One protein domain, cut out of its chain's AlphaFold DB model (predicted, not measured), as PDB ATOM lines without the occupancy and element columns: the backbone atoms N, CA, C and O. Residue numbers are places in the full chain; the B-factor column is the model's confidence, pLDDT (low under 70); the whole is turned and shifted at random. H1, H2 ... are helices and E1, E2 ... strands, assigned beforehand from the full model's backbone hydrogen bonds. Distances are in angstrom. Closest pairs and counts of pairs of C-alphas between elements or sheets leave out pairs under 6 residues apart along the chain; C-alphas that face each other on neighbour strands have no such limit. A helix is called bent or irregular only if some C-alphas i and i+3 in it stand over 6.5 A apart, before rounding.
ATOM      1  N   THR A   6      57.067  69.813  61.101       98.06
ATOM      2  CA  THR A   6      57.541  69.829  59.717       98.06
ATOM      3  C   THR A   6      58.747  70.743  59.585       98.06
ATOM      4  O   THR A   6      58.675  71.930  59.903       98.06
ATOM      5  N   VAL A   7      59.840  70.191  59.066       98.38
ATOM      6  CA  VAL A   7      61.034  70.910  58.629       98.38
ATOM      7  C   VAL A   7      60.840  71.338  57.177       98.38
ATOM      8  O   VAL A   7      60.843  70.518  56.261       98.38
ATOM      9  N   LYS A   8      60.658  72.638  56.972       98.69
ATOM     10  CA  LYS A   8      60.492  73.287  55.673       98.69
ATOM     11  C   LYS A   8      61.841  73.835  55.216       98.69
ATOM     12  O   LYS A   8      62.393  74.726  55.864       98.69
ATOM     13  N   VAL A   9      62.372  73.299  54.122       98.62
ATOM     14  CA  VAL A   9      63.672  73.681  53.557       98.62
ATOM     15  C   VAL A   9      63.438  74.510  52.301       98.62
ATOM     16  O   VAL A   9      63.150  73.973  51.235       98.62
ATOM     17  N   PHE A  10      63.556  75.829  52.422       98.62
ATOM     18  CA  PHE A  10      63.433  76.750  51.297       98.62
ATOM     19  C   PHE A  10      64.708  76.722  50.458       98.62
ATOM     20  O   PHE A  10      65.818  76.822  50.991       98.62
ATOM     21  N   PHE A  11      64.559  76.598  49.144       98.12
ATOM     22  CA  PHE A  11      65.670  76.562  48.205       98.12
ATOM     23  C   PHE A  11      65.310  77.279  46.907       98.12
ATOM     24  O   PHE A  11      64.143  77.410  46.557       98.12
ATOM     25  N   ARG A  12      66.333  77.748  46.186       97.06
ATOM     26  CA  ARG A  12      66.121  78.547  44.974       97.06
ATOM     27  C   ARG A  12      65.489  77.723  43.866       97.06
ATOM     28  O   ARG A  12      64.564  78.193  43.223       97.06
ATOM     29  N   GLY A  13      66.020  76.535  43.610       96.88
ATOM     30  CA  GLY A  13      65.700  75.791  42.402       96.88
ATOM     31  C   GLY A  13      66.643  74.629  42.122       96.88
ATOM     32  O   GLY A  13      67.695  74.520  42.760       96.88
ATOM     33  N   ASP A  14      66.279  73.785  41.162       95.12
ATOM     34  CA  ASP A  14      67.036  72.600  40.730       95.12
ATOM     35  C   ASP A  14      68.376  72.929  40.050       95.12
ATOM     36  O   ASP A  14      69.340  72.171  40.157       95.12
ATOM     37  N   TRP A  15      68.482  74.101  39.430       94.06
ATOM     38  CA  TRP A  15      69.708  74.605  38.808       94.06
ATOM     39  C   TRP A  15      70.781  75.040  39.820       94.06
ATOM     40  O   TRP A  15      71.945  75.208  39.455       94.06
ATOM     41  N   CYS A  16      70.413  75.262  41.087       94.62
ATOM     42  CA  CYS A  16      71.289  75.837  42.107       94.62
ATOM     43  C   CYS A  16      72.148  74.744  42.784       94.62
ATOM     44  O   CYS A  16      71.635  74.001  43.622       94.62
ATOM     45  N   PRO A  17      73.475  74.674  42.543       94.31
ATOM     46  CA  PRO A  17      74.317  73.592  43.074       94.31
ATOM     47  C   PRO A  17      74.393  73.571  44.608       94.31
ATOM     48  O   PRO A  17      74.332  72.510  45.224       94.31
ATOM     49  N   TRP A  18      74.432  74.740  45.252       94.81
ATOM     50  CA  TRP A  18      74.351  74.842  46.713       94.81
ATOM     51  C   TRP A  18      73.019  74.328  47.265       94.81
ATOM     52  O   TRP A  18      72.941  73.836  48.385       94.81
ATOM     53  N   CYS A  19      71.937  74.496  46.508       96.50
ATOM     54  CA  CYS A  19      70.610  74.012  46.863       96.50
ATOM     55  C   CYS A  19      70.567  72.489  46.777       96.50
ATOM     56  O   CYS A  19      70.182  71.855  47.755       96.50
ATOM     57  N   SER A  20      71.066  71.916  45.680       96.25
ATOM     58  CA  SER A  20      71.175  70.466  45.508       96.25
ATOM     59  C   SER A  20      71.979  69.811  46.635       96.25
ATOM     60  O   SER A  20      71.478  68.880  47.258       96.25
ATOM     61  N   GLY A  21      73.174  70.324  46.958       96.44
ATOM     62  CA  GLY A  21      73.994  69.770  48.045       96.44
ATOM     63  C   GLY A  21      73.290  69.833  49.405       96.44
ATOM     64  O   GLY A  21      73.263  68.864  50.154       96.44
ATOM     65  N   TYR A  22      72.611  70.943  49.694       97.69
ATOM     66  CA  TYR A  22      71.902  71.106  50.963       97.69
ATOM     67  C   TYR A  22      70.663  70.206  51.092       97.69
ATOM     68  O   TYR A  22      70.383  69.691  52.172       97.69
ATOM     69  N   LEU A  23      69.929  69.972  49.998       98.31
ATOM     70  CA  LEU A  23      68.823  69.008  49.977       98.31
ATOM     71  C   LEU A  23      69.332  67.572  50.178       98.31
ATOM     72  O   LEU A  23      68.702  66.808  50.912       98.31
ATOM     73  N   LYS A  24      70.488  67.222  49.596       97.88
ATOM     74  CA  LYS A  24      71.160  65.936  49.846       97.88
ATOM     75  C   LYS A  24      71.571  65.785  51.307       97.88
ATOM     76  O   LYS A  24      71.295  64.745  51.891       97.88
ATOM     77  N   ASP A  25      72.125  66.829  51.927       97.94
ATOM     78  CA  ASP A  25      72.460  66.802  53.355       97.94
ATOM     79  C   ASP A  25      71.226  66.501  54.219       97.94
ATOM     80  O   ASP A  25      71.286  65.654  55.109       97.94
ATOM     81  N   PHE A  26      70.080  67.132  53.937       98.31
ATOM     82  CA  PHE A  26      68.828  66.800  54.625       98.31
ATOM     83  C   PHE A  26      68.395  65.352  54.384       98.31
ATOM     84  O   PHE A  26      68.021  64.664  55.335       98.31
ATOM     85  N   ASN A  27      68.469  64.886  53.137       98.19
ATOM     86  CA  ASN A  27      68.078  63.535  52.744       98.19
ATOM     87  C   ASN A  27      68.930  62.454  53.429       98.19
ATOM     88  O   ASN A  27      68.395  61.458  53.904       98.19
ATOM     89  N   GLU A  28      70.244  62.656  53.481       97.56
ATOM     90  CA  GLU A  28      71.213  61.643  53.902       97.56
ATOM     91  C   GLU A  28      71.542  61.719  55.395       97.56
ATOM     92  O   GLU A  28      71.751  60.688  56.031       97.56
ATOM     93  N   GLN A  29      71.586  62.925  55.973       96.69
ATOM     94  CA  GLN A  29      72.100  63.133  57.332       96.69
ATOM     95  C   GLN A  29      71.001  63.371  58.371       96.69
ATOM     96  O   GLN A  29      71.212  63.077  59.546       96.69
ATOM     97  N   ALA A  30      69.845  63.914  57.975       97.06
ATOM     98  CA  ALA A  30      68.818  64.346  58.928       97.06
ATOM     99  C   ALA A  30      67.479  63.623  58.808       97.06
ATOM    100  O   ALA A  30      66.797  63.483  59.820       97.06
ATOM    101  N   LEU A  31      67.091  63.167  57.615       97.94
ATOM    102  CA  LEU A  31      65.738  62.674  57.358       97.94
ATOM    103  C   LEU A  31      65.312  61.563  58.327       97.94
ATOM    104  O   LEU A  31      64.269  61.688  58.962       97.94
ATOM    105  N   HIS A  32      66.138  60.524  58.489       97.25
ATOM    106  CA  HIS A  32      65.834  59.407  59.390       97.25
ATOM    107  C   HIS A  32      65.630  59.883  60.831       97.25
ATOM    108  O   HIS A  32      64.652  59.535  61.486       97.25
ATOM    109  N   LYS A  33      66.526  60.746  61.312       96.31
ATOM    110  CA  LYS A  33      66.467  61.284  62.670       96.31
ATOM    111  C   LYS A  33      65.241  62.172  62.889       96.31
ATOM    112  O   LYS A  33      64.611  62.109  63.939       96.31
ATOM    113  N   ILE A  34      64.883  62.987  61.899       97.19
ATOM    114  CA  ILE A  34      63.667  63.805  61.926       97.19
ATOM    115  C   ILE A  34      62.428  62.903  61.997       97.19
ATOM    116  O   ILE A  34      61.538  63.169  62.799       97.19
ATOM    117  N   GLN A  35      62.395  61.811  61.230       96.50
ATOM    118  CA  GLN A  35      61.293  60.844  61.240       96.50
ATOM    119  C   GLN A  35      61.173  60.094  62.577       96.50
ATOM    120  O   GLN A  35      60.063  59.932  63.076       96.50
ATOM    121  N   GLU A  36      62.288  59.700  63.203       95.81
ATOM    122  CA  GLU A  36      62.298  59.106  64.554       95.81
ATOM    123  C   GLU A  36      61.686  60.031  65.616       95.81
ATOM    124  O   GLU A  36      61.123  59.567  66.607       95.81
ATOM    125  N   LEU A  37      61.786  61.346  65.409       93.94
ATOM    126  CA  LEU A  37      61.205  62.373  66.273       93.94
ATOM    127  C   LEU A  37      59.746  62.712  65.903       93.94
ATOM    128  O   LEU A  37      59.213  63.694  66.413       93.94
ATOM    129  N   ASN A  38      59.094  61.915  65.046       95.19
ATOM    130  CA  ASN A  38      57.757  62.161  64.475       95.19
ATOM    131  C   ASN A  38      57.666  63.439  63.620       95.19
ATOM    132  O   ASN A  38      56.601  64.036  63.456       95.19
ATOM    133  N   GLY A  39      58.793  63.863  63.052       97.00
ATOM    134  CA  GLY A  39      58.871  64.979  62.124       97.00
ATOM    135  C   GLY A  39      58.797  64.559  60.657       97.00
ATOM    136  O   GLY A  39      59.022  63.405  60.287       97.00
ATOM    137  N   LYS A  40      58.543  65.537  59.787       97.50
ATOM    138  CA  LYS A  40      58.627  65.405  58.323       97.50
ATOM    139  C   LYS A  40      59.553  66.465  57.741       97.50
ATOM    140  O   LYS A  40      59.742  67.515  58.348       97.50
ATOM    141  N   VAL A  41      60.088  66.209  56.551       98.50
ATOM    142  CA  VAL A  41      60.847  67.192  55.764       98.50
ATOM    143  C   VAL A  41      60.062  67.507  54.495       98.50
ATOM    144  O   VAL A  41      59.468  66.609  53.907       98.50
ATOM    145  N   VAL A  42      60.056  68.770  54.079       98.50
ATOM    146  CA  VAL A  42      59.553  69.203  52.771       98.50
ATOM    147  C   VAL A  42      60.487  70.268  52.205       98.50
ATOM    148  O   VAL A  42      60.846  71.223  52.898       98.50
ATOM    149  N   GLY A  43      60.910  70.104  50.953       98.62
ATOM    150  CA  GLY A  43      61.615  71.157  50.226       98.62
ATOM    151  C   GLY A  43      60.616  72.121  49.595       98.62
ATOM    152  O   GLY A  43      59.613  71.681  49.045       98.62
ATOM    153  N   ILE A  44      60.873  73.426  49.655       98.75
ATOM    154  CA  ILE A  44      59.977  74.457  49.117       98.75
ATOM    155  C   ILE A  44      60.754  75.363  48.162       98.75
ATOM    156  O   ILE A  44      61.787  75.920  48.531       98.75
ATOM    157  N   THR A  45      60.246  75.527  46.946       98.75
ATOM    158  CA  THR A  45      60.821  76.404  45.915       98.75
ATOM    159  C   THR A  45      59.728  77.198  45.221       98.75
ATOM    160  O   THR A  45      58.621  76.700  45.060       98.75
ATOM    161  N   SER A  46      60.039  78.409  44.761       98.44
ATOM    162  CA  SER A  46      59.146  79.194  43.898       98.44
ATOM    163  C   SER A  46      59.433  79.012  42.401       98.44
ATOM    164  O   SER A  46      58.858  79.712  41.565       98.44
ATOM    165  N   GLN A  47      60.340  78.094  42.035       98.31
ATOM    166  CA  GLN A  47      60.637  77.780  40.639       98.31
ATOM    167  C   GLN A  47      59.483  76.988  40.012       98.31
ATOM    168  O   GLN A  47      59.312  75.798  40.281       98.31
ATOM    169  N   ALA A  48      58.739  77.636  39.118       97.19
ATOM    170  CA  ALA A  48      57.813  76.955  38.223       97.19
ATOM    171  C   ALA A  48      58.561  75.907  37.380       97.19
ATOM    172  O   ALA A  48      59.644  76.175  36.854       97.19
ATOM    173  N   GLY A  49      57.991  74.705  37.270       95.25
ATOM    174  CA  GLY A  49      58.595  73.602  36.517       95.25
ATOM    175  C   GLY A  49      59.845  72.980  37.155       95.25
ATOM    176  O   GLY A  49      60.584  72.294  36.455       95.25
ATOM    177  N   ASN A  50      60.097  73.207  38.452       97.38
ATOM    178  CA  ASN A  50      61.186  72.541  39.171       97.38
ATOM    179  C   ASN A  50      61.061  71.011  39.095       97.38
ATOM    180  O   ASN A  50      59.959  70.464  39.169       97.38
ATOM    181  N   GLN A  51      62.203  70.327  39.051       96.81
ATOM    182  CA  GLN A  51      62.272  68.870  39.143       96.81
ATOM    183  C   GLN A  51      61.546  68.303  40.374       96.81
ATOM    184  O   GLN A  51      61.553  68.872  41.470       96.81
ATOM    185  N   SER A  52      60.936  67.136  40.194       95.75
ATOM    186  CA  SER A  52      60.278  66.377  41.257       95.75
ATOM    187  C   SER A  52      61.281  65.789  42.259       95.75
ATOM    188  O   SER A  52      62.458  65.599  41.949       95.75
ATOM    189  N   GLN A  53      60.803  65.390  43.448       95.75
ATOM    190  CA  GLN A  53      61.636  64.693  44.443       95.75
ATOM    191  C   GLN A  53      62.353  63.463  43.857       95.75
ATOM    192  O   GLN A  53      63.507  63.205  44.177       95.75
ATOM    193  N   LYS A  54      61.692  62.734  42.944       96.31
ATOM    194  CA  LYS A  54      62.233  61.523  42.321       96.31
ATOM    195  C   LYS A  54      63.390  61.842  41.378       96.31
ATOM    196  O   LYS A  54      64.390  61.135  41.390       96.31
ATOM    197  N   GLU A  55      63.252  62.890  40.571       95.88
ATOM    198  CA  GLU A  55      64.309  63.348  39.658       95.88
ATOM    199  C   GLU A  55      65.517  63.890  40.427       95.88
ATOM    200  O   GLU A  55      66.654  63.692  40.006       95.88
ATOM    201  N   LEU A  56      65.272  64.489  41.596       93.69
ATOM    202  CA  LEU A  56      66.310  64.955  42.514       93.69
ATOM    203  C   LEU A  56      66.888  63.846  43.414       93.69
ATOM    204  O   LEU A  56      67.857  64.096  44.131       93.69
ATOM    205  N   GLY A  57      66.327  62.630  43.390       96.38
ATOM    206  CA  GLY A  57      66.771  61.508  44.226       96.38
ATOM    207  C   GLY A  57      66.513  61.696  45.726       96.38
ATOM    208  O   GLY A  57      67.280  61.197  46.548       96.38
ATOM    209  N   LEU A  58      65.466  62.438  46.089       97.94
ATOM    210  CA  LEU A  58      65.103  62.759  47.468       97.94
ATOM    211  C   LEU A  58      64.006  61.821  47.983       97.94
ATOM    212  O   LEU A  58      63.097  61.443  47.247       97.94
ATOM    213  N   ASN A  59      64.076  61.496  49.272       98.25
ATOM    214  CA  ASN A  59      63.091  60.685  49.994       98.25
ATOM    215  C   ASN A  59      62.085  61.548  50.783       98.25
ATOM    216  O   ASN A  59      61.482  61.084  51.752       98.25
ATOM    217  N   PHE A  60      61.949  62.817  50.406       98.19
ATOM    218  CA  PHE A  60      60.995  63.755  50.978       98.19
ATOM    219  C   PHE A  60      60.401  64.646  49.884       98.19
ATOM    220  O   PHE A  60      61.046  64.921  48.869       98.19
ATOM    221  N   ASP A  61      59.175  65.110  50.112       97.69
ATOM    222  CA  ASP A  61      58.403  65.841  49.112       97.69
ATOM    223  C   ASP A  61      59.018  67.207  48.774       97.69
ATOM    224  O   ASP A  61      59.624  67.881  49.611       97.69
ATOM    225  N   ILE A  62      58.790  67.639  47.532       98.31
ATOM    226  CA  ILE A  62      59.063  69.000  47.071       98.31
ATOM    227  C   ILE A  62      57.731  69.689  46.786       98.31
ATOM    228  O   ILE A  62      56.918  69.187  46.012       98.31
ATOM    229  N   GLN A  63      57.538  70.854  47.390       98.19
ATOM    230  CA  GLN A  63      56.426  71.752  47.141       98.19
ATOM    231  C   GLN A  63      56.883  72.910  46.250       98.19
ATOM    232  O   GLN A  63      57.857  73.606  46.550       98.19
ATOM    233  N   ILE A  64      56.135  73.131  45.172       98.38
ATOM    234  CA  ILE A  64      56.287  74.293  44.299       98.38
ATOM    235  C   ILE A  64      55.319  75.381  44.794       98.38
ATOM    236  O   ILE A  64      54.104  75.194  44.792       98.38
ATOM    237  N   ASP A  65      55.872  76.499  45.256       98.25
ATOM    238  CA  ASP A  65      55.190  77.665  45.824       98.25
ATOM    239  C   ASP A  65      55.449  78.900  44.942       98.25
ATOM    240  O   ASP A  65      56.147  79.839  45.326       98.25
ATOM    241  N   GLU A  66      54.924  78.883  43.711       98.25
ATOM    242  CA  GLU A  66      55.155  79.943  42.708       98.25
ATOM    243  C   GLU A  66      54.698  81.327  43.184       98.25
ATOM    244  O   GLU A  66      55.255  82.344  42.776       98.25
ATOM    245  N   GLU A  67      53.705  81.370  44.073       98.25
ATOM    246  CA  GLU A  67      53.141  82.587  44.666       98.25
ATOM    247  C   GLU A  67      53.913  83.071  45.905       98.25
ATOM    248  O   GLU A  67      53.607  84.135  46.468       98.25
ATOM    249  N   ASN A  68      54.943  82.324  46.321       98.31
ATOM    250  CA  ASN A  68      55.739  82.570  47.519       98.31
ATOM    251  C   ASN A  68      54.873  82.699  48.794       98.31
ATOM    252  O   ASN A  68      55.172  83.519  49.667       98.31
ATOM    253  N   ILE A  69      53.769  81.951  48.900       98.44
ATOM    254  CA  ILE A  69      52.834  82.008  50.033       98.44
ATOM    255  C   ILE A  69      53.537  81.588  51.327       98.44
ATOM    256  O   ILE A  69      53.473  82.312  52.326       98.44
ATOM    257  N   GLU A  70      54.264  80.468  51.309       98.00
ATOM    258  CA  GLU A  70      55.005  79.977  52.474       98.00
ATOM    259  C   GLU A  70      56.181  80.908  52.784       98.00
ATOM    260  O   GLU A  70      56.398  81.285  53.937       98.00
ATOM    261  N   ALA A  71      56.912  81.355  51.759       97.44
ATOM    262  CA  ALA A  71      58.039  82.267  51.949       97.44
ATOM    263  C   ALA A  71      57.604  83.575  52.642       97.44
ATOM    264  O   ALA A  71      58.227  83.999  53.620       97.44
ATOM    265  N   LYS A  72      56.486  84.172  52.197       98.19
ATOM    266  CA  LYS A  72      55.878  85.362  52.814       98.19
ATOM    267  C   LYS A  72      55.439  85.091  54.254       98.19
ATOM    268  O   LYS A  72      55.723  85.914  55.122       98.19
ATOM    269  N   LYS A  73      54.807  83.939  54.526       97.75
ATOM    270  CA  LYS A  73      54.341  83.550  55.871       97.75
ATOM    271  C   LYS A  73      55.469  83.587  56.907       97.75
ATOM    272  O   LYS A  73      55.263  84.104  58.002       97.75
ATOM    273  N   TYR A  74      56.658  83.076  56.580       97.25
ATOM    274  CA  TYR A  74      57.766  83.004  57.548       97.25
ATOM    275  C   TYR A  74      58.797  84.133  57.422       97.25
ATOM    276  O   TYR A  74      59.762  84.180  58.199       97.25
ATOM    277  N   GLY A  75      58.604  85.056  56.477       96.88
ATOM    278  CA  GLY A  75      59.552  86.131  56.192       96.88
ATOM    279  C   GLY A  75      60.874  85.612  55.626       96.88
ATOM    280  O   GLY A  75      61.937  86.089  56.022       96.88
ATOM    281  N   ILE A  76      60.817  84.605  54.752       97.81
ATOM    282  CA  ILE A  76      61.964  84.184  53.945       97.81
ATOM    283  C   ILE A  76      62.180  85.233  52.856       97.81
ATOM    284  O   ILE A  76      61.221  85.718  52.255       97.81
ATOM    285  N   PHE A  77      63.434  85.609  52.614       96.88
ATOM    286  CA  PHE A  77      63.744  86.625  51.615       96.88
ATOM    287  C   PHE A  77      63.339  86.147  50.214       96.88
ATOM    288  O   PHE A  77      63.564  84.992  49.853       96.88
ATOM    289  N   ILE A  78      62.768  87.046  49.414       97.44
ATOM    290  CA  ILE A  78      62.384  86.783  48.024       97.44
ATOM    291  C   ILE A  78      63.139  87.778  47.153       97.44
ATOM    292  O   ILE A  78      62.978  88.988  47.303       97.44
ATOM    293  N   THR A  79      63.966  87.272  46.244       95.75
ATOM    294  CA  THR A  79      64.622  88.102  45.235       95.75
ATOM    295  C   THR A  79      63.634  88.390  44.104       95.75
ATOM    296  O   THR A  79      63.081  87.438  43.539       95.75
ATOM    297  N   PRO A  80      63.401  89.667  43.746       96.25
ATOM    298  CA  PRO A  80      62.541  90.025  42.620       96.25
ATOM    299  C   PRO A  80      62.989  89.330  41.334       96.25
ATOM    300  O   PRO A  80      64.186  89.238  41.083       96.25
ATOM    301  N   LYS A  81      62.046  88.887  40.486       94.56
ATOM    302  CA  LYS A  81      62.337  88.184  39.217       94.56
ATOM    303  C   LYS A  81      63.437  88.871  38.397       94.56
ATOM    304  O   LYS A  81      64.366  88.202  37.949       94.56
ATOM    305  N   ALA A  82      63.360  90.197  38.268       95.31
ATOM    306  CA  ALA A  82      64.316  91.017  37.519       95.31
ATOM    307  C   ALA A  82      65.770  90.918  38.028       95.31
ATOM    308  O   ALA A  82      66.706  91.116  37.260       95.31
ATOM    309  N   GLU A  83      65.959  90.575  39.302       92.94
ATOM    310  CA  GLU A  83      67.260  90.471  39.975       92.94
ATOM    311  C   GLU A  83      67.737  89.015  40.124       92.94
ATOM    312  O   GLU A  83      68.782  88.747  40.718       92.94
ATOM    313  N   THR A  84      66.973  88.042  39.618       91.81
ATOM    314  CA  THR A  84      67.362  86.627  39.684       91.81
ATOM    315  C   THR A  84      68.401  86.277  38.613       91.81
ATOM    316  O   THR A  84      68.395  86.880  37.542       91.81
ATOM    317  N   PRO A  85      69.239  85.242  38.825       89.50
ATOM    318  CA  PRO A  85      70.157  84.746  37.790       89.50
ATOM    319  C   PRO A  85      69.483  84.192  36.526       89.50
ATOM    320  O   PRO A  85      70.172  83.927  35.552       89.50
ATOM    321  N   LEU A  86      68.162  83.988  36.559       92.44
ATOM    322  CA  LEU A  86      67.346  83.499  35.446       92.44
ATOM    323  C   LEU A  86      66.292  84.546  35.057       92.44
ATOM    324  O   LEU A  86      65.150  84.193  34.762       92.44
ATOM    325  N   ASN A  87      66.614  85.839  35.162       94.31
ATOM    326  CA  ASN A  87      65.660  86.929  34.927       94.31
ATOM    327  C   ASN A  87      65.121  86.981  33.486       94.31
ATOM    328  O   ASN A  87      64.010  87.461  33.282       94.31
ATOM    329  N   ASP A  88      65.869  86.434  32.536       94.38
ATOM    330  CA  ASP A  88      65.598  86.366  31.103       94.38
ATOM    331  C   ASP A  88      64.871  85.083  30.674       94.38
ATOM    332  O   ASP A  88      64.444  84.968  29.528       94.38
ATOM    333  N   VAL A  89      64.696  84.121  31.588       94.06
ATOM    334  CA  VAL A  89      63.982  82.874  31.296       94.06
ATOM    335  C   VAL A  89      62.493  83.035  31.581       94.06
ATOM    336  O   VAL A  89      62.081  83.160  32.741       94.06
ATOM    337  N   ASP A  90      61.676  83.010  30.532       92.75
ATOM    338  CA  ASP A  90      60.221  83.134  30.631       92.75
ATOM    339  C   ASP A  90      59.593  82.028  31.491       92.75
ATOM    340  O   ASP A  90      60.020  80.873  31.489       92.75
ATOM    341  N   GLY A  91      58.559  82.389  32.253       92.25
ATOM    342  CA  GLY A  91      57.788  81.460  33.087       92.25
ATOM    343  C   GLY A  91      58.477  80.998  34.377       92.25
ATOM    344  O   GLY A  91      57.792  80.550  35.287       92.25
ATOM    345  N   ILE A  92      59.797  81.150  34.517       95.19
ATOM    346  CA  ILE A  92      60.518  80.810  35.754       95.19
ATOM    347  C   ILE A  92      60.377  81.942  36.785       95.19
ATOM    348  O   ILE A  92      60.576  83.107  36.448       95.19
ATOM    349  N   TYR A  93      60.110  81.613  38.053       97.12
ATOM    350  CA  TYR A  93      59.930  82.574  39.159       97.12
ATOM    351  C   TYR A  93      58.923  83.701  38.856       97.12
ATOM    352  O   TYR A  93      59.285  84.879  38.976       97.12
ATOM    353  N   PRO A  94      57.666  83.384  38.489       96.19
ATOM    354  CA  PRO A  94      56.681  84.394  38.085       96.19
ATOM    355  C   PRO A  94      56.479  85.487  39.146       96.19
ATOM    356  O   PRO A  94      56.297  86.652  38.799       96.19
ATOM    357  N   ASN A  95      56.620  85.139  40.431       97.44
ATOM    358  CA  ASN A  95      56.485  86.066  41.557       97.44
ATOM    359  C   ASN A  95      57.785  86.241  42.367       97.44
ATOM    360  O   ASN A  95      57.739  86.583  43.550       97.44
ATOM    361  N   GLY A  96      58.944  86.007  41.744       97.69
ATOM    362  CA  GLY A  96      60.259  86.107  42.383       97.69
ATOM    363  C   GLY A  96      60.790  84.789  42.954       97.69
ATOM    364  O   GLY A  96      60.068  83.804  43.131       97.69
ATOM    365  N   MET A  97      62.097  84.769  43.209       97.62
ATOM    366  CA  MET A  97      62.845  83.596  43.661       97.62
ATOM    367  C   MET A  97      62.989  83.601  45.180       97.62
ATOM    368  O   MET A  97      63.617  84.502  45.741       97.62
ATOM    369  N   VAL A  98      62.475  82.566  45.839       97.94
ATOM    370  CA  VAL A  98      62.705  82.360  47.269       97.94
ATOM    371  C   VAL A  98      64.186  82.089  47.551       97.94
ATOM    372  O   VAL A  98      64.866  81.349  46.835       97.94
ATOM    373  N   GLN A  99      64.711  82.714  48.600       97.44
ATOM    374  CA  GLN A  99      66.077  82.502  49.059       97.44
ATOM    375  C   GLN A  99      66.175  81.339  50.056       97.44
ATOM    376  O   GLN A  99      65.180  80.974  50.681       97.44
ATOM    377  N   PRO A 100      67.373  80.753  50.242       97.88
ATOM    378  CA  PRO A 100      67.575  79.681  51.204       97.88
ATOM    379  C   PRO A 100      67.109  80.005  52.627       97.88
ATOM    380  O   PRO A 100      67.411  81.058  53.190       97.88
ATOM    381  N   GLY A 101      66.418  79.050  53.233       97.75
ATOM    382  CA  GLY A 101      65.891  79.168  54.586       97.75
ATOM    383  C   GLY A 101      65.474  77.816  55.145       97.75
ATOM    384  O   GLY A 101      65.242  76.867  54.401       97.75
ATOM    385  N   VAL A 102      65.385  77.720  56.466       98.25
ATOM    386  CA  VAL A 102      64.876  76.547  57.175       98.25
ATOM    387  C   VAL A 102      63.907  77.014  58.247       98.25
ATOM    388  O   VAL A 102      64.259  77.828  59.099       98.25
ATOM    389  N   VAL A 103      62.692  76.478  58.215       98.19
ATOM    390  CA  VAL A 103      61.674  76.697  59.244       98.19
ATOM    391  C   VAL A 103      61.263  75.346  59.795       98.19
ATOM    392  O   VAL A 103      60.960  74.438  59.030       98.19
ATOM    393  N   ILE A 104      61.225  75.215  61.113       97.44
ATOM    394  CA  ILE A 104      60.625  74.066  61.784       97.44
ATOM    395  C   ILE A 104      59.398  74.572  62.520       97.44
ATOM    396  O   ILE A 104      59.500  75.472  63.352       97.44
ATOM    397  N   GLU A 105      58.245  74.013  62.184       96.00
ATOM    398  CA  GLU A 105      56.942  74.392  62.726       96.00
ATOM    399  C   GLU A 105      56.246  73.133  63.245       96.00
ATOM    400  O   GLU A 105      56.267  72.104  62.561       96.00
ATOM    401  N   ASP A 106      55.668  73.193  64.443       95.38
ATOM    402  CA  ASP A 106      54.857  72.096  64.974       95.38
ATOM    403  C   ASP A 106      53.445  72.065  64.364       95.38
ATOM    404  O   ASP A 106      53.050  72.930  63.578       95.38
ATOM    405  N   SER A 107      52.664  71.044  64.716       92.62
ATOM    406  CA  SER A 107      51.287  70.868  64.240       92.62
ATOM    407  C   SER A 107      50.323  71.998  64.624       92.62
ATOM    408  O   SER A 107      49.249  72.095  64.036       92.62
ATOM    409  N   GLU A 108      50.672  72.837  65.603       93.31
ATOM    410  CA  GLU A 108      49.857  73.969  66.062       93.31
ATOM    411  C   GLU A 108      50.258  75.291  65.384       93.31
ATOM    412  O   GLU A 108      49.639  76.330  65.619       93.31
ATOM    413  N   GLY A 109      51.272  75.267  64.515       92.50
ATOM    414  CA  GLY A 109      51.780  76.451  63.830       92.50
ATOM    415  C   GLY A 109      52.832  77.225  64.629       92.50
ATOM    416  O   GLY A 109      53.210  78.336  64.247       92.50
ATOM    417  N   LYS A 110      53.325  76.680  65.747       94.31
ATOM    418  CA  LYS A 110      54.397  77.313  66.514       94.31
ATOM    419  C   LYS A 110      55.732  77.047  65.829       94.31
ATOM    420  O   LYS A 110      56.120  75.911  65.564       94.31
ATOM    421  N   ILE A 111      56.477  78.124  65.595       95.44
ATOM    422  CA  ILE A 111      57.835  78.056  65.056       95.44
ATOM    423  C   ILE A 111      58.778  77.572  66.162       95.44
ATOM    424  O   ILE A 111      58.980  78.261  67.162       95.44
ATOM    425  N   LEU A 112      59.360  76.392  65.964       94.38
ATOM    426  CA  LEU A 112      60.376  75.801  66.835       94.38
ATOM    427  C   LEU A 112      61.771  76.322  66.480       94.38
ATOM    428  O   LEU A 112      62.553  76.657  67.360       94.38
ATOM    429  N   TYR A 113      62.070  76.427  65.187       95.00
ATOM    430  CA  TYR A 113      63.350  76.909  64.678       95.00
ATOM    431  C   TYR A 113      63.123  77.730  63.416       95.00
ATOM    432  O   TYR A 113      62.295  77.374  62.574       95.00
ATOM    433  N   LYS A 114      63.881  78.815  63.252       95.50
ATOM    434  CA  LYS A 114      63.900  79.580  62.008       95.50
ATOM    435  C   LYS A 114      65.296  80.085  61.708       95.50
ATOM    436  O   LYS A 114      65.904  80.784  62.511       95.50
ATOM    437  N   TRP A 115      65.728  79.827  60.487       95.62
ATOM    438  CA  TRP A 115      66.872  80.467  59.878       95.62
ATOM    439  C   TRP A 115      66.503  80.901  58.461       95.62
ATOM    440  O   TRP A 115      65.871  80.154  57.721       95.62
ATOM    441  N   ALA A 116      66.894  82.106  58.075       95.00
ATOM    442  CA  ALA A 116      66.725  82.607  56.720       95.00
ATOM    443  C   ALA A 116      67.989  83.359  56.334       95.00
ATOM    444  O   ALA A 116      68.504  84.153  57.127       95.00
ATOM    445  N   ILE A 117      68.496  83.104  55.131       92.94
ATOM    446  CA  ILE A 117      69.641  83.853  54.637       92.94
ATOM    447  C   ILE A 117      69.240  85.317  54.428       92.94
ATOM    448  O   ILE A 117      68.146  85.619  53.944       92.94
ATOM    449  N   ILE A 118      70.155  86.226  54.752       89.19
ATOM    450  CA  ILE A 118      70.111  87.608  54.274       89.19
ATOM    451  C   ILE A 118      71.109  87.676  53.113       89.19
ATOM    452  O   ILE A 118      72.314  87.555  53.358       89.19
ATOM    453  N   PRO A 119      70.651  87.780  51.853       81.56
ATOM    454  CA  PRO A 119      71.545  87.836  50.700       81.56
ATOM    455  C   PRO A 119      72.545  88.989  50.800       81.56
ATOM    456  O   PRO A 119      72.184  90.112  51.143       81.56
ATOM    457  N   SER A 120      73.808  88.713  50.491       84.81
ATOM    458  CA  SER A 120      74.884  89.702  50.413       84.81
ATOM    459  C   SER A 120      75.967  89.225  49.444       84.81
ATOM    460  O   SER A 120      76.038  88.042  49.116       84.81
ATOM    461  N   GLU A 121      76.854  90.113  49.000       79.19
ATOM    462  CA  GLU A 121      78.008  89.689  48.190       79.19
ATOM    463  C   GLU A 121      78.877  88.661  48.933       79.19
ATOM    464  O   GLU A 121      79.320  87.678  48.342       79.19
ATOM    465  N   MET A 122      79.028  88.826  50.253       69.38
ATOM    466  CA  MET A 122      79.845  87.952  51.102       69.38
ATOM    467  C   MET A 122      79.367  86.495  51.132       69.38
ATOM    468  O   MET A 122      80.186  85.605  51.330       69.38
ATOM    469  N   ASN A 123      78.072  86.239  50.911       74.00
ATOM    470  CA  ASN A 123      77.507  84.886  50.861       74.00
ATOM    471  C   ASN A 123      77.072  84.480  49.445       74.00
ATOM    472  O   ASN A 123      76.145  83.681  49.271       74.00
ATOM    473  N   LEU A 124      77.725  85.047  48.422       75.81
ATOM    474  CA  LEU A 124      77.465  84.761  47.008       75.81
ATOM    475  C   LEU A 124      75.992  85.008  46.637       75.81
ATOM    476  O   LEU A 124      75.310  84.167  46.042       75.81
ATOM    477  N   GLY A 125      75.468  86.151  47.085       72.56
ATOM    478  CA  GLY A 125      74.077  86.550  46.899       72.56
ATOM    479  C   GLY A 125      73.084  85.672  47.657       72.56
ATOM    480  O   GLY A 125      71.928  85.611  47.255       72.56
ATOM    481  N   GLY A 126      73.517  84.942  48.688       70.88
ATOM    482  CA  GLY A 126      72.727  84.056  49.552       70.88
ATOM    483  C   GLY A 126      72.890  82.559  49.264       70.88
ATOM    484  O   GLY A 126      72.056  81.759  49.686       70.88
ATOM    485  N   ALA A 127      73.888  82.171  48.467       74.00
ATOM    486  CA  ALA A 127      74.072  80.787  48.047       74.00
ATOM    487  C   ALA A 127      74.748  79.934  49.134       74.00
ATOM    488  O   ALA A 127      74.331  78.786  49.327       74.00
ATOM    489  N   SER A 128      75.728  80.503  49.849       84.69
ATOM    490  CA  SER A 128      76.497  79.866  50.930       84.69
ATOM    491  C   SER A 128      75.956  80.228  52.322       84.69
ATOM    492  O   SER A 128      74.829  80.711  52.458       84.69
ATOM    493  N   ASP A 129      76.758  79.990  53.363       89.75
ATOM    494  CA  ASP A 129      76.550  80.461  54.737       89.75
ATOM    495  C   ASP A 129      75.346  79.842  55.454       89.75
ATOM    496  O   ASP A 129      74.850  80.368  56.456       89.75
ATOM    497  N   ARG A 130      74.886  78.694  54.957       93.38
ATOM    498  CA  ARG A 130      73.762  77.959  55.538       93.38
ATOM    499  C   ARG A 130      74.232  77.216  56.785       93.38
ATOM    500  O   ARG A 130      75.339  76.684  56.754       93.38
ATOM    501  N   PRO A 131      73.434  77.137  57.859       94.56
ATOM    502  CA  PRO A 131      73.745  76.288  58.994       94.56
ATOM    503  C   PRO A 131      73.970  74.857  58.520       94.56
ATOM    504  O   PRO A 131      73.278  74.390  57.617       94.56
ATOM    505  N   LEU A 132      74.919  74.148  59.121       95.31
ATOM    506  CA  LEU A 132      75.049  72.725  58.836       95.31
ATOM    507  C   LEU A 132      73.780  71.991  59.281       95.31
ATOM    508  O   LEU A 132      73.260  72.237  60.369       95.31
ATOM    509  N   VAL A 133      73.319  71.045  58.463       95.75
ATOM    510  CA  VAL A 133      72.105  70.258  58.736       95.75
ATOM    511  C   VAL A 133      72.174  69.565  60.100       95.75
ATOM    512  O   VAL A 133      71.203  69.586  60.853       95.75
ATOM    513  N   ARG A 134      73.343  69.030  60.468       94.00
ATOM    514  CA  ARG A 134      73.566  68.421  61.787       94.00
ATOM    515  C   ARG A 134      73.333  69.403  62.946       94.00
ATOM    516  O   ARG A 134      72.757  69.012  63.952       94.00
ATOM    517  N   ASP A 135      73.734  70.667  62.788       94.19
ATOM    518  CA  ASP A 135      73.631  71.680  63.841       94.19
ATOM    519  C   ASP A 135      72.151  72.093  64.008       94.19
ATOM    520  O   ASP A 135      71.681  72.247  65.131       94.19
ATOM    521  N   ILE A 136      71.380  72.146  62.908       95.12
ATOM    522  CA  ILE A 136      69.915  72.341  62.940       95.12
ATOM    523  C   ILE A 136      69.227  71.204  63.701       95.12
ATOM    524  O   ILE A 136      68.359  71.457  64.537       95.12
ATOM    525  N   VAL A 137      69.596  69.949  63.418       94.12
ATOM    526  CA  VAL A 137      69.022  68.780  64.104       94.12
ATOM    527  C   VAL A 137      69.373  68.799  65.593       94.12
ATOM    528  O   VAL A 137      68.494  68.556  66.415       94.12
ATOM    529  N   SER A 138      70.609  69.148  65.958       93.44
ATOM    530  CA  SER A 138      70.991  69.306  67.365       93.44
ATOM    531  C   SER A 138      70.167  70.388  68.069       93.44
ATOM    532  O   SER A 138      69.626  70.126  69.142       93.44
ATOM    533  N   SER A 139      69.978  71.561  67.449       93.38
ATOM    534  CA  SER A 139      69.108  72.607  68.006       93.38
ATOM    535  C   SER A 139      67.668  72.125  68.185       93.38
ATOM    536  O   SER A 139      67.052  72.394  69.212       93.38
ATOM    537  N   LEU A 140      67.122  71.393  67.211       93.12
ATOM    538  CA  LEU A 140      65.785  70.812  67.310       93.12
ATOM    539  C   LEU A 140      65.670  69.857  68.508       93.12
ATOM    540  O   LEU A 140      64.694  69.926  69.252       93.12
ATOM    541  N   GLU A 141      66.653  68.983  68.723       92.69
ATOM    542  CA  GLU A 141      66.651  68.068  69.868       92.69
ATOM    543  C   GLU A 141      66.691  68.804  71.213       92.69
ATOM    544  O   GLU A 141      66.028  68.372  72.156       92.69
ATOM    545  N   GLU A 142      67.448  69.897  71.313       92.44
ATOM    546  CA  GLU A 142      67.478  70.770  72.496       92.44
ATOM    547  C   GLU A 142      66.105  71.415  72.732       92.44
ATOM    548  O   GLU A 142      65.542  71.304  73.826       92.44
ATOM    549  N   ILE A 143      65.506  71.989  71.683       91.75
ATOM    550  CA  ILE A 143      64.179  72.620  71.738       91.75
ATOM    551  C   ILE A 143      63.111  71.620  72.199       91.75
ATOM    552  O   ILE A 143      62.310  71.930  73.082       91.75
ATOM    553  N   LEU A 144      63.112  70.398  71.656       90.88
ATOM    554  CA  LEU A 144      62.153  69.351  72.032       90.88
ATOM    555  C   LEU A 144      62.340  68.858  73.477       90.88
ATOM    556  O   LEU A 144      61.391  68.363  74.087       90.88
ATOM    557  N   LYS A 145      63.536  69.024  74.056       91.75
ATOM    558  CA  LYS A 145      63.814  68.770  75.482       91.75
ATOM    559  C   LYS A 145      63.452  69.958  76.384       91.75
ATOM    560  O   LYS A 145      63.637  69.865  77.596       91.75
ATOM    561  N   GLY A 146      62.937  71.053  75.823       88.88
ATOM    562  CA  GLY A 146      62.626  72.283  76.553       88.88
ATOM    563  C   GLY A 146      63.862  73.105  76.921       88.88
ATOM    564  O   GLY A 146      63.811  73.881  77.873       88.88
ATOM    565  N   GLN A 147      64.975  72.908  76.212       86.69
ATOM    566  CA  GLN A 147      66.211  73.664  76.393       86.69
ATOM    567  C   GLN A 147      66.250  74.843  75.414       86.69
ATOM    568  O   GLN A 147      65.672  74.779  74.327       86.69
ATOM    569  N   GLU A 148      66.927  75.928  75.797       76.75
ATOM    570  CA  GLU A 148      67.265  76.980  74.835       76.75
ATOM    571  C   GLU A 148      68.251  76.414  73.813       76.75
ATOM    572  O   GLU A 148      69.235  75.776  74.192       76.75
ATOM    573  N   SER A 149      67.992  76.646  72.526       73.44
ATOM    574  CA  SER A 149      68.937  76.268  71.482       73.44
ATOM    575  C   SER A 149      70.176  77.158  71.538       73.44
ATOM    576  O   SER A 149      70.093  78.379  71.701       73.44
ATOM    577  N   GLY A 150      71.352  76.555  71.368       61.56
ATOM    578  CA  GLY A 150      72.591  77.315  71.214       61.56
ATOM    579  C   GLY A 150      72.552  78.230  69.981       61.56
ATOM    580  O   GLY A 150      72.268  77.787  68.873       61.56
ATOM    581  N   ASN A 151      72.905  79.511  70.141       60.91
ATOM    582  CA  ASN A 151      72.943  80.499  69.043       60.91
ATOM    583  C   ASN A 151      74.146  80.343  68.084       60.91
ATOM    584  O   ASN A 151      74.408  81.232  67.271       60.91
ATOM    585  N   SER A 152      74.922  79.262  68.186       72.12
ATOM    586  CA  SER A 152      76.126  79.048  67.380       72.12
ATOM    587  C   SER A 152      75.958  77.831  66.484       72.12
ATOM    588  O   SER A 152      75.749  76.722  66.966       72.12
ATOM    589  N   PHE A 153      76.077  78.050  65.178       83.62
ATOM    590  CA  PHE A 153      76.106  77.001  64.167       83.62
ATOM    591  C   PHE A 153      77.308  77.204  63.250       83.62
ATOM    592  O   PHE A 153      77.708  78.331  62.938       83.62
ATOM    593  N   ASN A 154      77.868  76.095  62.789       89.62
ATOM    594  CA  ASN A 154      78.814  76.091  61.691       89.62
ATOM    595  C   ASN A 154      78.062  76.366  60.391       89.62
ATOM    596  O   ASN A 154      76.882  76.034  60.252       89.62
ATOM    597  N   LYS A 155      78.764  76.953  59.427       91.00
ATOM    598  CA  LYS A 155      78.184  77.348  58.150       91.00
ATOM    599  C   LYS A 155      78.773  76.549  56.997       91.00
ATOM    600  O   LYS A 155      79.927  76.128  57.057       91.00
ATOM    601  N   THR A 156      77.988  76.375  55.942       90.25
ATOM    602  CA  THR A 156      78.483  75.898  54.656       90.25
ATOM    603  C   THR A 156      79.357  76.967  54.002       90.25
ATOM    604  O   THR A 156      79.010  78.146  53.969       90.25
ATOM    605  N   ASP A 157      80.490  76.540  53.458       91.25
ATOM    606  CA  ASP A 157      81.421  77.351  52.676       91.25
ATOM    607  C   ASP A 157      81.939  76.542  51.471       91.25
ATOM    608  O   ASP A 157      81.487  75.423  51.205       91.25
ATOM    609  N   MET A 158      82.865  77.113  50.695       90.94
ATOM    610  CA  MET A 158      83.415  76.433  49.513       90.94
ATOM    611  C   MET A 158      84.155  75.142  49.874       90.94
ATOM    612  O   MET A 158      84.025  74.159  49.150       90.94
ATOM    613  N   ASN A 159      84.870  75.115  51.002       93.44
ATOM    614  CA  ASN A 159      85.587  73.924  51.463       93.44
ATOM    615  C   ASN A 159      84.611  72.813  51.870       93.44
ATOM    616  O   ASN A 159      84.836  71.634  51.597       93.44
ATOM    617  N   TYR A 160      83.505  73.181  52.518       93.81
ATOM    618  CA  TYR A 160      82.418  72.270  52.834       93.81
ATOM    619  C   TYR A 160      81.832  71.674  51.559       93.81
ATOM    620  O   TYR A 160      81.653  70.458  51.493       93.81
ATOM    621  N   LEU A 161      81.541  72.507  50.559       93.06
ATOM    622  CA  LEU A 161      80.967  72.038  49.304       93.06
ATOM    623  C   LEU A 161      81.947  71.123  48.560       93.06
ATOM    624  O   LEU A 161      81.545  70.053  48.130       93.06
ATOM    625  N   GLU A 162      83.231  71.480  48.483       95.75
ATOM    626  CA  GLU A 162      84.273  70.651  47.863       95.75
ATOM    627  C   GLU A 162      84.371  69.267  48.505       95.75
ATOM    628  O   GLU A 162      84.405  68.249  47.814       95.75
ATOM    629  N   ARG A 163      84.386  69.226  49.840       95.88
ATOM    630  CA  ARG A 163      84.566  67.986  50.590       95.88
ATOM    631  C   ARG A 163      83.333  67.088  50.563       95.88
ATOM    632  O   ARG A 163      83.484  65.874  50.484       95.88
ATOM    633  N   ASN A 164      82.140  67.665  50.711       95.38
ATOM    634  CA  ASN A 164      80.913  66.890  50.928       95.38
ATOM    635  C   ASN A 164      80.077  66.719  49.651       95.38
ATOM    636  O   ASN A 164      79.367  65.731  49.524       95.38
ATOM    637  N   HIS A 165      80.187  67.647  48.697       96.25
ATOM    638  CA  HIS A 165      79.408  67.681  47.454       96.25
ATOM    639  C   HIS A 165      80.311  68.038  46.259       96.25
ATOM    640  O   HIS A 165      80.138  69.088  45.628       96.25
ATOM    641  N   PRO A 166      81.319  67.202  45.935       96.56
ATOM    642  CA  PRO A 166      82.357  67.549  44.960       96.56
ATOM    643  C   PRO A 166      81.813  67.821  43.548       96.56
ATOM    644  O   PRO A 166      82.392  68.612  42.803       96.56
ATOM    645  N   GLU A 167      80.690  67.210  43.165       95.81
ATOM    646  CA  GLU A 167      80.057  67.465  41.865       95.81
ATOM    647  C   GLU A 167      79.346  68.826  41.830       95.81
ATOM    648  O   GLU A 167      79.457  69.569  40.852       95.81
ATOM    649  N   GLU A 168      78.665  69.210  42.908       95.50
ATOM    650  CA  GLU A 168      78.090  70.543  43.084       95.50
ATOM    651  C   GLU A 168      79.186  71.613  43.127       95.50
ATOM    652  O   GLU A 168      79.042  72.664  42.501       95.50
ATOM    653  N   TYR A 169      80.306  71.330  43.794       94.62
ATOM    654  CA  TYR A 169      81.470  72.211  43.819       94.62
ATOM    655  C   TYR A 169      82.024  72.482  42.416       94.62
ATOM    656  O   TYR A 169      82.214  73.643  42.045       94.62
ATOM    657  N   LYS A 170      82.196  71.443  41.588       95.06
ATOM    658  CA  LYS A 170      82.622  71.604  40.185       95.06
ATOM    659  C   LYS A 170      81.660  72.489  39.389       95.06
ATOM    660  O   LYS A 170      82.111  73.327  38.609       95.06
ATOM    661  N   LYS A 171      80.343  72.350  39.596       93.88
ATOM    662  CA  LYS A 171      79.334  73.214  38.950       93.88
ATOM    663  C   LYS A 171      79.489  74.678  39.371       93.88
ATOM    664  O   LYS A 171      79.435  75.560  38.517       93.88
ATOM    665  N   VAL A 172      79.728  74.941  40.659       91.25
ATOM    666  CA  VAL A 172      79.998  76.299  41.161       91.25
ATOM    667  C   VAL A 172      81.266  76.870  40.531       91.25
ATOM    668  O   VAL A 172      81.244  77.998  40.044       91.25
ATOM    669  N   GLN A 173      82.354  76.097  40.481       92.25
ATOM    670  CA  GLN A 173      83.597  76.534  39.844       92.25
ATOM    671  C   GLN A 173      83.405  76.860  38.358       92.25
ATOM    672  O   GLN A 173      83.884  77.895  37.895       92.25
ATOM    673  N   ALA A 174      82.677  76.019  37.618       90.19
ATOM    674  CA  ALA A 174      82.379  76.256  36.209       90.19
ATOM    675  C   ALA A 174      81.576  77.551  35.999       90.19
ATOM    676  O   ALA A 174      81.890  78.331  35.099       90.19
ATOM    677  N   TYR A 175      80.588  77.811  36.862       86.38
ATOM    678  CA  TYR A 175      79.821  79.053  36.842       86.38
ATOM    679  C   TYR A 175      80.706  80.271  37.138       86.38
ATOM    680  O   TYR A 175      80.747  81.195  36.331       86.38
ATOM    681  N   ILE A 176      81.491  80.257  38.220       86.38
ATOM    682  CA  ILE A 176      82.412  81.358  38.552       86.38
ATOM    683  C   ILE A 176      83.397  81.617  37.400       86.38
ATOM    684  O   ILE A 176      83.649  82.765  37.041       86.38
ATOM    685  N   ALA A 177      83.924  80.563  36.772       87.94
ATOM    686  CA  ALA A 177      84.814  80.690  35.622       87.94
ATOM    687  C   ALA A 177      84.129  81.314  34.390       87.94
ATOM    688  O   ALA A 177      84.804  81.959  33.591       87.94
ATOM    689  N   SER A 178      82.812  81.139  34.228       85.12
ATOM    690  CA  SER A 178      82.044  81.770  33.144       85.12
ATOM    691  C   SER A 178      81.800  83.266  33.345       85.12
ATOM    692  O   SER A 178      81.673  83.973  32.355       85.12
ATOM    693  N   LEU A 179      81.795  83.759  34.590       77.44
ATOM    694  CA  LEU A 179      81.598  85.183  34.900       77.44
ATOM    695  C   LEU A 179      82.841  86.043  34.626       77.44
ATOM    696  O   LEU A 179      82.737  87.259  34.521       77.44
ATOM    697  N   ASN A 180      84.016  85.416  34.533       73.19
ATOM    698  CA  ASN A 180      85.304  86.086  34.327       73.19
ATOM    699  C   ASN A 180      85.756  86.092  32.851       73.19
ATOM    700  O   ASN A 180      86.943  86.284  32.579       73.19
ATOM    701  N   LYS A 181      84.845  85.820  31.910       55.28
ATOM    702  CA  LYS A 181      85.082  85.841  30.459       55.28
ATOM    703  C   LYS A 181      84.349  87.008  29.820       55.28
ATOM    704  O   LYS A 181      84.924  87.569  28.864       55.28
TER     705      LYS A 181
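AT A GLANCE: This is residues 6 to 181 of the 181 residues of the protein "Redoxin domain-containing protein" of Symploca sp. SIO1A3 (UniProt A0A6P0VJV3). What shape does the model have? One twisted sheet of five strands is covered over one face by H1 and H3, and a helical hairpin, H4 and H5, sits beyond H1 from the sheet, with H5 packing on H1's residues 17 to 21. Residues 176 to 181, of which 176 to 179 belong to H5, stick out. What is it made of? The 176 printed residues hold five named helices and five named strands in the order E1 H1 E2 E3 H2 E4 E5 H3 H4 H5; the class is mixed, with under half of the residues in named elements. The mixed sheet runs E3 E2 E1 E4 E5, and the whole is compact, with a radius of gyration of the C-alphas of 15.8 A and spans of 52 by 35 by 31 A.

IN THESE COORDINATES: Where do the first elements run? E1, residues 6 to 10, begins at C-alpha 6 (57.541, 69.829, 59.717). H1, residues 17 to 36, is 28.6 A long, and E2, residues 39 to 45, is 19.9 A long. What follows? E3 is residues 61 to 64, H2 69 to 74, E4 101 to 106 and E5 111 to 116. H3 is residues 133 to 144, 16.6 A long, and H4 158 to 164; H5, residues 166 to 179, is 20.3 A long and ends at C-alpha 179 (81.598, 85.183, 34.900).

HOW THE PARTS SIT: How do the strands pair? E1 and E2 are parallel, with N 7 and O 40 2.8 A apart, and with H1 form a strand-helix-strand unit, two parallel neighbours with a helix between, its crossover right-handed. E3 and E2 are parallel (N 63 and O 43, 2.8 A), E1 and E4 antiparallel (N 8 and O 103, 2.8 A), and E4 and E5 a hairpin (N 102 and O 115, 2.8 A). Which helices are on the sheet? H1, height 9.0 A, over E2, and H3, height 9.2 A, over E5 and only just E4 with 3 C-alphas, are on the same face, making two layers, sheet and helices. H2 only grazes the sheet with residues 70 to 74. How do the helices meet? H1 touches H3 through residues 133 to 137 alone, closest C-alphas Phe 26 and Val 133 at 6.3 A, and touches H5 at Pro 17 and Glu 168, 4.9 A, a shallow tilt of 28 degrees, opposite ways. H4 and H5, a helical hairpin, touch at Glu 162 and Tyr 169, 5.2 A. Are the helix backbones complete? In H2, H3, H4 and H5 every O i to N i+4 pair is within hydrogen-bond range, in H1 13 of 16; H1 is irregular, C-alphas 29 and 32 being 7.6 A apart, with a kink of 45 degrees near residue 30.

THE WHOLE: How large is it? The C-alphas farthest apart, of Gly 146 and Lys 181, are 53.0 A apart, and the printed part has no cut. Which links are long, and where is confidence low? The links E2 to E3, H2 to E4, E5 to H3 and H3 to H4 are long. Residues 122, 150 to 151 and 181 are under pLDDT 70.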